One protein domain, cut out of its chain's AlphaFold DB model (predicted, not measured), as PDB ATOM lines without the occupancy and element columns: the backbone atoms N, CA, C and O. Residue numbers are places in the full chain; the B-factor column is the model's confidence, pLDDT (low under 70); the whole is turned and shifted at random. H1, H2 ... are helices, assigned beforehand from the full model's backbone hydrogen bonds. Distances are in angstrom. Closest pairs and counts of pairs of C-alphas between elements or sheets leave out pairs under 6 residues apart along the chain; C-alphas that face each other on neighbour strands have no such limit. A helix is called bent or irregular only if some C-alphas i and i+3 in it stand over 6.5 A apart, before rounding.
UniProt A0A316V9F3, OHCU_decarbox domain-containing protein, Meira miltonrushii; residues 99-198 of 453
ATOM      1  N   GLU A  99     109.643 137.621 164.112       71.44
ATOM      2  CA  GLU A  99     110.415 138.817 164.433       71.44
ATOM      3  C   GLU A  99     111.760 138.809 163.692       71.44
ATOM      4  O   GLU A  99     111.991 139.646 162.817       71.44
ATOM      5  N   SER A 100     112.576 137.781 163.931       69.06
ATOM      6  CA  SER A 100     113.794 137.485 163.175       69.06
ATOM      7  C   SER A 100     113.598 137.469 161.652       69.06
ATOM      8  O   SER A 100     114.423 138.002 160.906       69.06
ATOM      9  N   GLU A 101     112.507 136.877 161.154       73.88
ATOM     10  CA  GLU A 101     112.218 136.869 159.717       73.88
ATOM     11  C   GLU A 101     111.967 138.275 159.171       73.88
ATOM     12  O   GLU A 101     112.425 138.572 158.069       73.88
ATOM     13  N   LYS A 102     111.260 139.140 159.915       69.69
ATOM     14  CA  LYS A 102     111.029 140.545 159.538       69.69
ATOM     15  C   LYS A 102     112.341 141.336 159.533       69.69
ATOM     16  O   LYS A 102     112.570 142.105 158.600       69.69
ATOM     17  N   GLU A 103     113.205 141.126 160.521       72.62
ATOM     18  CA  GLU A 103     114.505 141.807 160.648       72.62
ATOM     19  C   GLU A 103     115.471 141.456 159.517       72.62
ATOM     20  O   GLU A 103     116.154 142.330 158.980       72.62
ATOM     21  N   GLN A 104     115.498 140.185 159.113       68.38
ATOM     22  CA  GLN A 104     116.404 139.684 158.077       68.38
ATOM     23  C   GLN A 104     115.782 139.666 156.669       68.38
ATOM     24  O   GLN A 104     116.394 139.148 155.726       68.38
ATOM     25  N   LYS A 105     114.580 140.240 156.500       67.19
ATOM     26  CA  LYS A 105     113.836 140.257 155.227       67.19
ATOM     27  C   LYS A 105     114.346 141.274 154.211       67.19
ATOM     28  O   LYS A 105     113.855 141.291 153.081       67.19
ATOM     29  N   ALA A 106     115.269 142.154 154.598       54.81
ATOM     30  CA  ALA A 106     115.733 143.224 153.728       54.81
ATOM     31  C   ALA A 106     116.401 142.667 152.461       54.81
ATOM     32  O   ALA A 106     117.468 142.064 152.505       54.81
ATOM     33  N   ASN A 107     115.685 142.877 151.354       47.28
ATOM     34  CA  ASN A 107     116.025 142.745 149.942       47.28
ATOM     35  C   ASN A 107     117.218 141.862 149.531       47.28
ATOM     36  O   ASN A 107     118.385 142.178 149.743       47.28
ATOM     37  N   THR A 108     116.843 140.901 148.681       51.12
ATOM     38  CA  THR A 108     117.616 140.107 147.718       51.12
ATOM     39  C   THR A 108     118.294 138.853 148.258       51.12
ATOM     40  O   THR A 108     119.219 138.887 149.060       51.12
ATOM     41  N   SER A 109     117.802 137.724 147.742       56.19
ATOM     42  CA  SER A 109     118.452 136.419 147.676       56.19
ATOM     43  C   SER A 109     119.749 136.528 146.870       56.19
ATOM     44  O   SER A 109     119.831 136.073 145.726       56.19
ATOM     45  N   ASP A 110     120.732 137.226 147.420       67.12
ATOM     46  CA  ASP A 110     122.077 137.245 146.885       67.12
ATOM     47  C   ASP A 110     122.782 135.983 147.380       67.12
ATOM     48  O   ASP A 110     123.306 135.922 148.491       67.12
ATOM     49  N   THR A 111     122.752 134.948 146.541       77.56
ATOM     50  CA  THR A 111     123.368 133.650 146.834       77.56
ATOM     51  C   THR A 111     124.859 133.770 147.147       77.56
ATOM     52  O   THR A 111     125.393 132.929 147.865       77.56
ATOM     53  N   GLU A 112     125.537 134.797 146.618       83.81
ATOM     54  CA  GLU A 112     126.949 135.049 146.897       83.81
ATOM     55  C   GLU A 112     127.130 135.660 148.290       83.81
ATOM     56  O   GLU A 112     127.954 135.174 149.068       83.81
ATOM     57  N   ALA A 113     126.318 136.659 148.652       84.69
ATOM     58  CA  ALA A 113     126.324 137.226 150.001       84.69
ATOM     59  C   ALA A 113     125.924 136.193 151.068       84.69
ATOM     60  O   ALA A 113     126.532 136.163 152.135       84.69
ATOM     61  N   ASP A 114     124.961 135.317 150.772       84.31
ATOM     62  CA  ASP A 114     124.532 134.240 151.670       84.31
ATOM     63  C   ASP A 114     125.650 133.201 151.871       84.31
ATOM     64  O   ASP A 114     125.961 132.833 153.005       84.31
ATOM     65  N   ALA A 115     126.315 132.766 150.793       86.31
ATOM     66  CA  ALA A 115     127.454 131.846 150.881       86.31
ATOM     67  C   ALA A 115     128.633 132.467 151.648       86.31
ATOM     68  O   ALA A 115     129.282 131.805 152.462       86.31
ATOM     69  N   LYS A 116     128.882 133.760 151.421       90.00
ATOM     70  CA  LYS A 116     129.905 134.529 152.124       90.00
ATOM     71  C   LYS A 116     129.594 134.655 153.616       90.00
ATOM     72  O   LYS A 116     130.470 134.395 154.434       90.00
ATOM     73  N   LEU A 117     128.355 134.986 153.981       90.75
ATOM     74  CA  LEU A 117     127.913 135.026 155.378       90.75
ATOM     75  C   LEU A 117     128.022 133.658 156.048       90.75
ATOM     76  O   LEU A 117     128.523 133.575 157.165       90.75
ATOM     77  N   ALA A 118     127.623 132.579 155.372       90.19
ATOM     78  CA  ALA A 118     127.750 131.222 155.902       90.19
ATOM     79  C   ALA A 118     129.214 130.867 156.218       90.19
ATOM     80  O   ALA A 118     129.511 130.379 157.311       90.19
ATOM     81  N   ARG A 119     130.142 131.189 155.303       92.56
ATOM     82  CA  ARG A 119     131.588 131.016 155.515       92.56
ATOM     83  C   ARG A 119     132.094 131.829 156.707       92.56
ATOM     84  O   ARG A 119     132.814 131.296 157.546       92.56
ATOM     85  N   LEU A 120     131.743 133.111 156.774       94.44
ATOM     86  CA  LEU A 120     132.230 134.007 157.821       94.44
ATOM     87  C   LEU A 120     131.666 133.646 159.196       94.44
ATOM     88  O   LEU A 120     132.427 133.609 160.154       94.44
ATOM     89  N   ASN A 121     130.381 133.296 159.285       94.44
ATOM     90  CA  ASN A 121     129.773 132.780 160.513       94.44
ATOM     91  C   ASN A 121     130.481 131.503 160.984       94.44
ATOM     92  O   ASN A 121     130.775 131.362 162.167       94.44
ATOM     93  N   PHE A 122     130.816 130.591 160.064       93.62
ATOM     94  CA  PHE A 122     131.570 129.389 160.411       93.62
ATOM     95  C   PHE A 122     132.955 129.714 160.991       93.62
ATOM     96  O   PHE A 122     133.340 129.140 162.006       93.62
ATOM     97  N   ILE A 123     133.701 130.640 160.380       94.88
ATOM     98  CA  ILE A 123     135.017 131.065 160.886       94.88
ATOM     99  C   ILE A 123     134.868 131.770 162.239       94.88
ATOM    100  O   ILE A 123     135.629 131.490 163.165       94.88
ATOM    101  N   TYR A 124     133.862 132.635 162.371       96.19
ATOM    102  CA  TYR A 124     133.546 133.348 163.600       96.19
ATOM    103  C   TYR A 124     133.273 132.396 164.765       96.19
ATOM    104  O   TYR A 124     133.937 132.499 165.788       96.19
ATOM    105  N   GLU A 125     132.383 131.414 164.601       94.69
ATOM    106  CA  GLU A 125     132.030 130.463 165.671       94.69
ATOM    107  C   GLU A 125     133.214 129.572 166.092       94.69
ATOM    108  O   GLU A 125     133.218 128.997 167.180       94.69
ATOM    109  N   ARG A 126     134.245 129.455 165.242       95.00
ATOM    110  CA  ARG A 126     135.503 128.761 165.563       95.00
ATOM    111  C   ARG A 126     136.495 129.666 166.279       95.00
ATOM    112  O   ARG A 126     137.194 129.198 167.173       95.00
ATOM    113  N   ARG A 127     136.540 130.946 165.907       95.75
ATOM    114  CA  ARG A 127     137.355 131.966 166.573       95.75
ATOM    115  C   ARG A 127     136.812 132.305 167.962       95.75
ATOM    116  O   ARG A 127     137.601 132.440 168.892       95.75
ATOM    117  N   PHE A 128     135.492 132.380 168.101       96.25
ATOM    118  CA  PHE A 128     134.764 132.695 169.327       96.25
ATOM    119  C   PHE A 128     133.880 131.510 169.737       96.25
ATOM    120  O   PHE A 128     132.676 131.509 169.466       96.25
ATOM    121  N   PRO A 129     134.455 130.477 170.383       93.44
ATOM    122  CA  PRO A 129     133.696 129.305 170.789       93.44
ATOM    123  C   PRO A 129     132.448 129.682 171.590       93.44
ATOM    124  O   PRO A 129     132.509 130.521 172.490       93.44
ATOM    125  N   SER A 130     131.333 129.030 171.256       91.06
ATOM    126  CA  SER A 130     130.007 129.187 171.874       91.06
ATOM    127  C   SER A 130     129.280 130.515 171.615       91.06
ATOM    128  O   SER A 130     128.094 130.600 171.932       91.06
ATOM    129  N   LEU A 131     129.920 131.519 171.006       93.81
ATOM    130  CA  LEU A 131     129.248 132.764 170.622       93.81
ATOM    131  C   LEU A 131     128.602 132.633 169.243       93.81
ATOM    132  O   LEU A 131     129.127 131.980 168.346       93.81
ATOM    133  N   ARG A 132     127.471 133.317 169.053       91.94
ATOM    134  CA  ARG A 132     126.879 133.564 167.733       91.94
ATOM    135  C   ARG A 132     127.104 135.012 167.345       91.94
ATOM    136  O   ARG A 132     127.066 135.887 168.206       91.94
ATOM    137  N   TYR A 133     127.334 135.265 166.058       94.12
ATOM    138  CA  TYR A 133     127.465 136.634 165.584       94.12
ATOM    139  C   TYR A 133     126.087 137.292 165.548       94.12
ATOM    140  O   TYR A 133     125.221 136.907 164.757       94.12
ATOM    141  N   VAL A 134     125.894 138.276 166.421       92.81
ATOM    142  CA  VAL A 134     124.680 139.089 166.506       92.81
ATOM    143  C   VAL A 134     125.048 140.537 166.191       92.81
ATOM    144  O   VAL A 134     126.032 141.070 166.708       92.81
ATOM    145  N   THR A 135     124.278 141.163 165.305       92.94
ATOM    146  CA  THR A 135     124.382 142.586 164.968       92.94
ATOM    147  C   THR A 135     122.998 143.115 164.609       92.94
ATOM    148  O   THR A 135     122.182 142.393 164.025       92.94
ATOM    149  N   TYR A 136     122.719 144.369 164.950       89.19
ATOM    150  CA  TYR A 136     121.446 145.006 164.639       89.19
ATOM    151  C   TYR A 136     121.366 145.324 163.142       89.19
ATOM    152  O   TYR A 136     122.110 146.149 162.612       89.19
ATOM    153  N   VAL A 137     120.490 144.635 162.406       83.62
ATOM    154  CA  VAL A 137     120.464 144.727 160.937       83.62
ATOM    155  C   VAL A 137     119.809 146.015 160.449       83.62
ATOM    156  O   VAL A 137     120.286 146.554 159.460       83.62
ATOM    157  N   ALA A 138     118.768 146.536 161.106       80.81
ATOM    158  CA  ALA A 138     118.089 147.788 160.726       80.81
ATOM    159  C   ALA A 138     117.693 147.894 159.230       80.81
ATOM    160  O   ALA A 138     117.712 148.973 158.641       80.81
ATOM    161  N   GLY A 139     117.407 146.771 158.566       78.06
ATOM    162  CA  GLY A 139     117.129 146.742 157.125       78.06
ATOM    163  C   GLY A 139     118.357 146.848 156.203       78.06
ATOM    164  O   GLY A 139     118.202 147.025 154.993       78.06
ATOM    165  N   ARG A 140     119.578 146.736 156.738       83.75
ATOM    166  CA  ARG A 140     120.827 146.700 155.961       83.75
ATOM    167  C   ARG A 140     120.874 145.463 155.050       83.75
ATOM    168  O   ARG A 140     120.427 144.389 155.452       83.75
ATOM    169  N   PRO A 141     121.443 145.575 153.833       86.25
ATOM    170  CA  PRO A 141     121.587 144.428 152.946       86.25
ATOM    171  C   PRO A 141     122.608 143.429 153.506       86.25
ATOM    172  O   PRO A 141     123.586 143.813 154.152       86.25
ATOM    173  N   ARG A 142     122.434 142.145 153.180       85.50
ATOM    174  CA  ARG A 142     123.316 141.058 153.644       85.50
ATOM    175  C   ARG A 142     124.785 141.258 153.285       85.50
ATOM    176  O   ARG A 142     125.655 140.931 154.084       85.50
ATOM    177  N   SER A 143     125.071 141.857 152.133       88.56
ATOM    178  CA  SER A 143     126.438 142.190 151.713       88.56
ATOM    179  C   SER A 143     127.122 143.213 152.630       88.56
ATOM    180  O   SER A 143     128.330 143.118 152.846       88.56
ATOM    181  N   ALA A 144     126.369 144.154 153.211       90.62
ATOM    182  CA  ALA A 144     126.903 145.104 154.186       90.62
ATOM    183  C   ALA A 144     127.231 144.412 155.514       90.62
ATOM    184  O   ALA A 144     128.285 144.676 156.084       90.62
ATOM    185  N   ILE A 145     126.380 143.483 155.961       91.12
ATOM    186  CA  ILE A 145     126.631 142.689 157.174       91.12
ATOM    187  C   ILE A 145     127.830 141.759 156.973       91.12
ATOM    188  O   ILE A 145     128.677 141.641 157.851       91.12
ATOM    189  N   ALA A 146     127.939 141.131 155.798       91.62
ATOM    190  CA  ALA A 146     129.085 140.294 155.462       91.62
ATOM    191  C   ALA A 146     130.386 141.091 155.557       91.62
ATOM    192  O   ALA A 146     131.358 140.606 156.119       91.62
ATOM    193  N   LYS A 147     130.386 142.328 155.051       92.94
ATOM    194  CA  LYS A 147     131.540 143.220 155.143       92.94
ATOM    195  C   LYS A 147     131.862 143.618 156.588       92.94
ATOM    196  O   LYS A 147     133.023 143.594 156.962       92.94
ATOM    197  N   GLU A 148     130.856 143.944 157.397       94.44
ATOM    198  CA  GLU A 148     131.049 144.238 158.826       94.44
ATOM    199  C   GLU A 148     131.707 143.061 159.559       94.44
ATOM    200  O   GLU A 148     132.678 143.249 160.289       94.44
ATOM    201  N   LEU A 149     131.227 141.840 159.304       94.81
ATOM    202  CA  LEU A 149     131.790 140.627 159.890       94.81
ATOM    203  C   LEU A 149     133.220 140.349 159.389       94.81
ATOM    204  O   LEU A 149     134.062 139.901 160.164       94.81
ATOM    205  N   GLU A 150     133.529 140.637 158.121       94.69
ATOM    206  CA  GLU A 150     134.907 140.574 157.608       94.69
ATOM    207  C   GLU A 150     135.835 141.564 158.304       94.69
ATOM    208  O   GLU A 150     136.943 141.190 158.689       94.69
ATOM    209  N   ASP A 151     135.388 142.811 158.447       94.75
ATOM    210  CA  ASP A 151     136.167 143.878 159.065       94.75
ATOM    211  C   ASP A 151     136.438 143.552 160.545       94.75
ATOM    212  O   ASP A 151     137.558 143.751 161.016       94.75
ATOM    213  N   MET A 152     135.458 142.972 161.252       94.69
ATOM    214  CA  MET A 152     135.610 142.527 162.642       94.69
ATOM    215  C   MET A 152     136.561 141.327 162.778       94.69
ATOM    216  O   MET A 152     137.453 141.352 163.624       94.69
ATOM    217  N   LEU A 153     136.435 140.302 161.922       93.94
ATOM    218  CA  LEU A 153     137.343 139.142 161.930       93.94
ATOM    219  C   LEU A 153     138.771 139.498 161.482       93.94
ATOM    220  O   LEU A 153     139.720 138.757 161.751       93.94
ATOM    221  N   GLY A 154     138.928 140.609 160.767       93.94
ATOM    222  CA  GLY A 154     140.195 141.060 160.219       93.94
ATOM    223  C   GLY A 154     140.621 140.308 158.955       93.94
ATOM    224  O   GLY A 154     140.099 139.255 158.575       93.94
ATOM    225  N   GLU A 155     141.621 140.865 158.271       90.44
ATOM    226  CA  GLU A 155     142.056 140.428 156.937       90.44
ATOM    227  C   GLU A 155     142.625 138.997 156.911       90.44
ATOM    228  O   GLU A 155     142.524 138.303 155.899       90.44
ATOM    229  N   SER A 156     143.225 138.535 158.011       91.44
ATOM    230  CA  SER A 156     143.824 137.198 158.100       91.44
ATOM    231  C   SER A 156     142.785 136.084 158.161       91.44
ATOM    232  O   SER A 156     142.970 135.062 157.508       91.44
ATOM    233  N   LEU A 157     141.708 136.274 158.930       92.69
ATOM    234  CA  LEU A 157     140.667 135.262 159.118       92.69
ATOM    235  C   LEU A 157     139.620 135.315 158.004       92.69
ATOM    236  O   LEU A 157     139.234 134.275 157.479       92.69
ATOM    237  N   SER A 158     139.205 136.513 157.582       91.50
ATOM    238  CA  SER A 158     138.172 136.698 156.547       91.50
ATOM    239  C   SER A 158     138.542 136.122 155.171       91.50
ATOM    240  O   SER A 158     137.655 135.732 154.408       91.50
ATOM    241  N   LYS A 159     139.845 136.040 154.858       92.56
ATOM    242  CA  LYS A 159     140.386 135.472 153.607       92.56
ATOM    243  C   LYS A 159     140.510 133.951 153.602       92.56
ATOM    244  O   LYS A 159     140.887 133.384 152.576       92.56
ATOM    245  N   LEU A 160     140.276 133.292 154.732       92.00
ATOM    246  CA  LEU A 160     140.364 131.843 154.795       92.00
ATOM    247  C   LEU A 160     139.202 131.214 154.018       92.00
ATOM    248  O   LEU A 160     138.043 131.583 154.194       92.00
ATOM    249  N   GLU A 161     139.527 130.235 153.175       91.12
ATOM    250  CA  GLU A 161     138.548 129.498 152.377       91.12
ATOM    251  C   GLU A 161     138.495 128.036 152.851       91.12
ATOM    252  O   GLU A 161     139.483 127.306 152.691       91.12
ATOM    253  N   PRO A 162     137.378 127.591 153.454       88.25
ATOM    254  CA  PRO A 162     137.188 126.194 153.816       88.25
ATOM    255  C   PRO A 162     137.053 125.307 152.560       88.25
ATOM    256  O   PRO A 162     136.670 125.785 151.490       88.25
ATOM    257  N   PRO A 163     137.348 123.997 152.661       80.00
ATOM    258  CA  PRO A 163     137.482 123.100 151.505       80.00
ATOM    259  C   PRO A 163     136.181 122.829 150.723       80.00
ATOM    260  O   PRO A 163     136.236 122.295 149.617       80.00
ATOM    261  N   SER A 164     135.013 123.178 151.266       76.88
ATOM    262  CA  SER A 164     133.699 123.021 150.624       76.88
ATOM    263  C   SER A 164     132.730 124.116 151.090       76.88
ATOM    264  O   SER A 164     133.024 124.829 152.048       76.88
ATOM    265  N   SER A 165     131.577 124.269 150.421       74.44
ATOM    266  CA  SER A 165     130.509 125.160 150.900       74.44
ATOM    267  C   SER A 165     130.078 124.720 152.299       74.44
ATOM    268  O   SER A 165     129.548 123.617 152.457       74.44
ATOM    269  N   VAL A 166     130.328 125.558 153.303       79.94
ATOM    270  CA  VAL A 166     130.069 125.201 154.697       79.94
ATOM    271  C   VAL A 166     128.656 125.600 155.080       79.94
ATOM    272  O   VAL A 166     128.242 126.737 154.866       79.94
ATOM    273  N   ASP A 167     127.942 124.655 155.682       81.56
ATOM    274  CA  ASP A 167     126.767 124.958 156.483       81.56
ATOM    275  C   ASP A 167     127.224 125.165 157.939       81.56
ATOM    276  O   ASP A 167     127.702 124.206 158.556       81.56
ATOM    277  N   PRO A 168     127.135 126.386 158.501       79.38
ATOM    278  CA  PRO A 168     127.544 126.640 159.880       79.38
ATOM    279  C   PRO A 168     126.696 125.870 160.905       79.38
ATOM    280  O   PRO A 168     127.161 125.637 162.018       79.38
ATOM    281  N   GLU A 169     125.482 125.427 160.558       79.12
ATOM    282  CA  GLU A 169     124.659 124.595 161.447       79.12
ATOM    283  C   GLU A 169     125.167 123.160 161.555       79.12
ATOM    284  O   GLU A 169     125.071 122.548 162.620       79.12
ATOM    285  N   SER A 170     125.711 122.627 160.466       83.62
ATOM    286  CA  SER A 170     126.146 121.237 160.379       83.62
ATOM    287  C   SER A 170     127.390 121.113 159.492       83.62
ATOM    288  O   SER A 170     127.309 120.579 158.379       83.62
ATOM    289  N   PRO A 171     128.560 121.588 159.961       85.44
ATOM    290  CA  PRO A 171     129.786 121.541 159.177       85.44
ATOM    291  C   PRO A 171     130.277 120.100 159.003       85.44
ATOM    292  O   PRO A 171     130.238 119.303 159.944       85.44
ATOM    293  N   SER A 172     130.782 119.776 157.809       88.81
ATOM    294  CA  SER A 172     131.376 118.468 157.506       88.81
ATOM    295  C   SER A 172     132.636 118.206 158.339       88.81
ATOM    296  O   SER A 172     133.312 119.142 158.766       88.81
ATOM    297  N   SER A 173     132.998 116.934 158.536       88.75
ATOM    298  CA  SER A 173     134.225 116.560 159.261       88.75
ATOM    299  C   SER A 173     135.482 117.181 158.639       88.75
ATOM    300  O   SER A 173     136.341 117.673 159.360       88.75
ATOM    301  N   GLU A 174     135.547 117.273 157.308       90.44
ATOM    302  CA  GLU A 174     136.652 117.932 156.595       90.44
ATOM    303  C   GLU A 174     136.747 119.432 156.919       90.44
ATOM    304  O   GLU A 174     137.842 119.963 157.105       90.44
ATOM    305  N   ALA A 175     135.607 120.126 157.009       88.75
ATOM    306  CA  ALA A 175     135.574 121.536 157.392       88.75
ATOM    307  C   ALA A 175     135.981 121.729 158.861       88.75
ATOM    308  O   ALA A 175     136.658 122.706 159.184       88.75
ATOM    309  N   GLN A 176     135.608 120.797 159.741       88.81
ATOM    310  CA  GLN A 176     135.992 120.815 161.155       88.81
ATOM    311  C   GLN A 176     137.506 120.638 161.332       88.81
ATOM    312  O   GLN A 176     138.140 121.489 161.952       88.81
ATOM    313  N   GLU A 177     138.097 119.608 160.720       91.75
ATOM    314  CA  GLU A 177     139.548 119.366 160.752       91.75
ATOM    315  C   GLU A 177     140.334 120.536 160.144       91.75
ATOM    316  O   GLU A 177     141.389 120.939 160.642       91.75
ATOM    317  N   TRP A 178     139.810 121.122 159.063       94.19
ATOM    318  CA  TRP A 178     140.388 122.326 158.482       94.19
ATOM    319  C   TRP A 178     140.361 123.495 159.473       94.19
ATOM    320  O   TRP A 178     141.374 124.181 159.619       94.19
ATOM    321  N   ALA A 179     139.248 123.723 160.171       91.56
ATOM    322  CA  ALA A 179     139.124 124.838 161.105       91.56
ATOM    323  C   ALA A 179     140.096 124.700 162.279       91.56
ATOM    324  O   ALA A 179     140.777 125.664 162.605       91.56
ATOM    325  N   GLU A 180     140.245 123.499 162.841       91.94
ATOM    326  CA  GLU A 180     141.199 123.222 163.927       91.94
ATOM    327  C   GLU A 180     142.651 123.551 163.551       91.94
ATOM    328  O   GLU A 180     143.459 123.910 164.406       91.94
ATOM    329  N   LYS A 181     142.993 123.446 162.263       93.25
ATOM    330  CA  LYS A 181     144.332 123.753 161.756       93.25
ATOM    331  C   LYS A 181     144.534 125.229 161.400       93.25
ATOM    332  O   LYS A 181     145.672 125.697 161.430       93.25
ATOM    333  N   ASN A 182     143.476 125.930 160.990       93.62
ATOM    334  CA  ASN A 182     143.582 127.258 160.371       93.62
ATOM    335  C   ASN A 182     142.993 128.396 161.218       93.62
ATOM    336  O   ASN A 182     143.303 129.554 160.948       93.62
ATOM    337  N   VAL A 183     142.168 128.095 162.224       95.19
ATOM    338  CA  VAL A 183     141.513 129.085 163.086       95.19
ATOM    339  C   VAL A 183     141.881 128.804 164.538       95.19
ATOM    340  O   VAL A 183     141.547 127.754 165.079       95.19
ATOM    341  N   GLU A 184     142.568 129.750 165.176       94.38
ATOM    342  CA  GLU A 184     142.909 129.655 166.596       94.38
ATOM    343  C   GLU A 184     141.715 130.105 167.461       94.38
ATOM    344  O   GLU A 184     141.321 131.279 167.382       94.38
ATOM    345  N   PRO A 185     141.131 129.210 168.280       95.75
ATOM    346  CA  PRO A 185     140.009 129.559 169.138       95.75
ATOM    347  C   PRO A 185     140.472 130.431 170.306       95.75
ATOM    348  O   PRO A 185     141.456 130.116 170.979       95.75
ATOM    349  N   LEU A 186     139.725 131.498 170.580       95.31
ATOM    350  CA  LEU A 186     139.872 132.262 171.811       95.31
ATOM    351  C   LEU A 186     139.291 131.508 172.998       95.31
ATOM    352  O   LEU A 186     138.348 130.722 172.879       95.31
ATOM    353  N   LYS A 187     139.844 131.792 174.170       94.31
ATOM    354  CA  LYS A 187     139.324 131.316 175.445       94.31
ATOM    355  C   LYS A 187     138.388 132.365 176.035       94.31
ATOM    356  O   LYS A 187     138.650 133.553 175.875       94.31
ATOM    357  N   PRO A 188     137.390 131.954 176.836       92.31
ATOM    358  CA  PRO A 188     136.556 132.897 177.578       92.31
ATOM    359  C   PRO A 188     137.338 133.848 178.492       92.31
ATOM    360  O   PRO A 188     136.863 134.920 178.823       92.31
ATOM    361  N   THR A 189     138.560 133.496 178.892       92.81
ATOM    362  CA  THR A 189     139.432 134.372 179.691       92.81
ATOM    363  C   THR A 189     140.128 135.469 178.883       92.81
ATOM    364  O   THR A 189     140.773 136.328 179.478       92.81
ATOM    365  N   ASP A 190     140.079 135.407 177.551       96.00
ATOM    366  CA  ASP A 190     140.779 136.349 176.684       96.00
ATOM    367  C   ASP A 190     139.963 137.642 176.541       96.00
ATOM    368  O   ASP A 190     138.755 137.605 176.300       96.00
ATOM    369  N   GLU A 191     140.626 138.797 176.647       96.38
ATOM    370  CA  GLU A 191     139.970 140.116 176.586       96.38
ATOM    371  C   GLU A 191     139.194 140.332 175.278       96.38
ATOM    372  O   GLU A 191     138.122 140.928 175.281       96.38
ATOM    373  N   GLU A 192     139.709 139.814 174.162       95.94
ATOM    374  CA  GLU A 192     139.053 139.888 172.852       95.94
ATOM    375  C   GLU A 192     137.737 139.098 172.830       95.94
ATOM    376  O   GLU A 192     136.738 139.576 172.298       95.94
ATOM    377  N   TRP A 193     137.708 137.919 173.460       96.69
ATOM    378  CA  TRP A 193     136.493 137.112 173.552       96.69
ATOM    379  C   TRP A 193     135.452 137.789 174.444       96.69
ATOM    380  O   TRP A 193     134.282 137.862 174.082       96.69
ATOM    381  N   GLN A 194     135.890 138.348 175.575       96.38
ATOM    382  CA  GLN A 194     135.032 139.094 176.499       96.38
ATOM    383  C   GLN A 194     134.451 140.353 175.853       96.38
ATOM    384  O   GLN A 194     133.263 140.646 175.984       96.38
ATOM    385  N   SER A 195     135.275 141.087 175.102       96.50
ATOM    386  CA  SER A 195     134.820 142.250 174.342       96.50
ATOM    387  C   SER A 195     133.761 141.870 173.308       96.50
ATOM    388  O   SER A 195     132.807 142.624 173.126       96.50
ATOM    389  N   GLU A 196     133.905 140.722 172.642       96.81
ATOM    390  CA  GLU A 196     132.936 140.268 171.643       96.81
ATOM    391  C   GLU A 196     131.635 139.757 172.274       96.81
ATOM    392  O   GLU A 196     130.557 140.033 171.746       96.81
ATOM    393  N   LEU A 197     131.701 139.087 173.430       96.06
ATOM    394  CA  LEU A 197     130.511 138.735 174.208       96.06
ATOM    395  C   LEU A 197     129.702 139.994 174.556       96.06
ATOM    396  O   LEU A 197     128.507 140.048 174.269       96.06
ATOM    397  N   ASN A 198     130.358 141.019 175.104       95.88
ATOM    398  CA  ASN A 198     129.701 142.277 175.468       95.88
ATOM    399  C   ASN A 198     129.124 143.001 174.242       95.88
ATOM    400  O   ASN A 198     127.964 143.400 174.264       95.88
TER     401      ASN A 198
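AT A GLANCE: This is residues 99 to 198 of the 453 residues of the protein "OHCU_decarbox domain-containing protein" of Meira miltonrushii (UniProt A0A316V9F3). Two longer helices, H2 and H3, sit side by side at a slant and make the core, while three shorter helices lie round them: H1 at one far corner, H4 near the last residues of H2, and H5 off on its own. Residues 128 to 141 run from the end of H2 back to the start of H3, and H3 kinks sharply near residue 152. The printed part has 100 residues with five named helices, H1 to H5 in that order, and no named strand; its class is all helix. It is compact, with a radius of gyration of the C-alphas of 13.7 A, and its C-alphas span 36 by 32 by 24 A.

IN THESE COORDINATES: Find C-alpha 99 at (110.415, 138.817, 164.433), where H1 begins; it covers residues 99 to 103. Next, H2 takes residues 111 to 127 and measures 24.3 A from C-alpha 111 at (123.368, 133.650, 146.834) to its last C-alpha. Move on to H3, residues 142 to 158, 15.8 A long. It is irregular: C-alphas 152 and 155 are 8.9 A apart, and it has a kink of 77 degrees near residue 152. H4 follows with residues 173 to 182, 14.3 A long. H5, residues 191 to 198 and 10.6 A long, ends at C-alpha 198, (129.701, 142.277, 175.468).

HOW THE PARTS SIT: Start at H2, whose centre is nearest to the mean of the C-alphas, at 4.2 A. H2 and H3 touch, with 15 pairs of C-alphas within 8 A. Look for their closest C-alphas at Ala 113 and Ser 143, 5.3 A apart. They run the same way at a steep tilt of 42 degrees, though the line of H3 is a rough one. H2 and H4 are close but not clearly touching; their closest C-alphas, those of Arg 126 and Ala 179, are 7.0 A apart. Their lines stand at a steep tilt of 63 degrees, the same way. H3 and H4 are apart. H1 is apart from each of the other helices, and so is H5. In H1, H2, H4 and H5 every backbone O i to N i+4 pair is within hydrogen-bond range; in H3, 10 of 13 are.

THE WHOLE: The two C-alphas farthest apart are those of Thr 108 and Thr 189, 39.1 A. The printed part has no cut. The links from H2 to H3 and from H3 to H4 are long, 14 residues each; those from H1 to H2 and from H4 to H5 are short. The mean pLDDT of the printed part is 87.4; look for values under 70 at residue 100, residue 102 and residues 104 to 110.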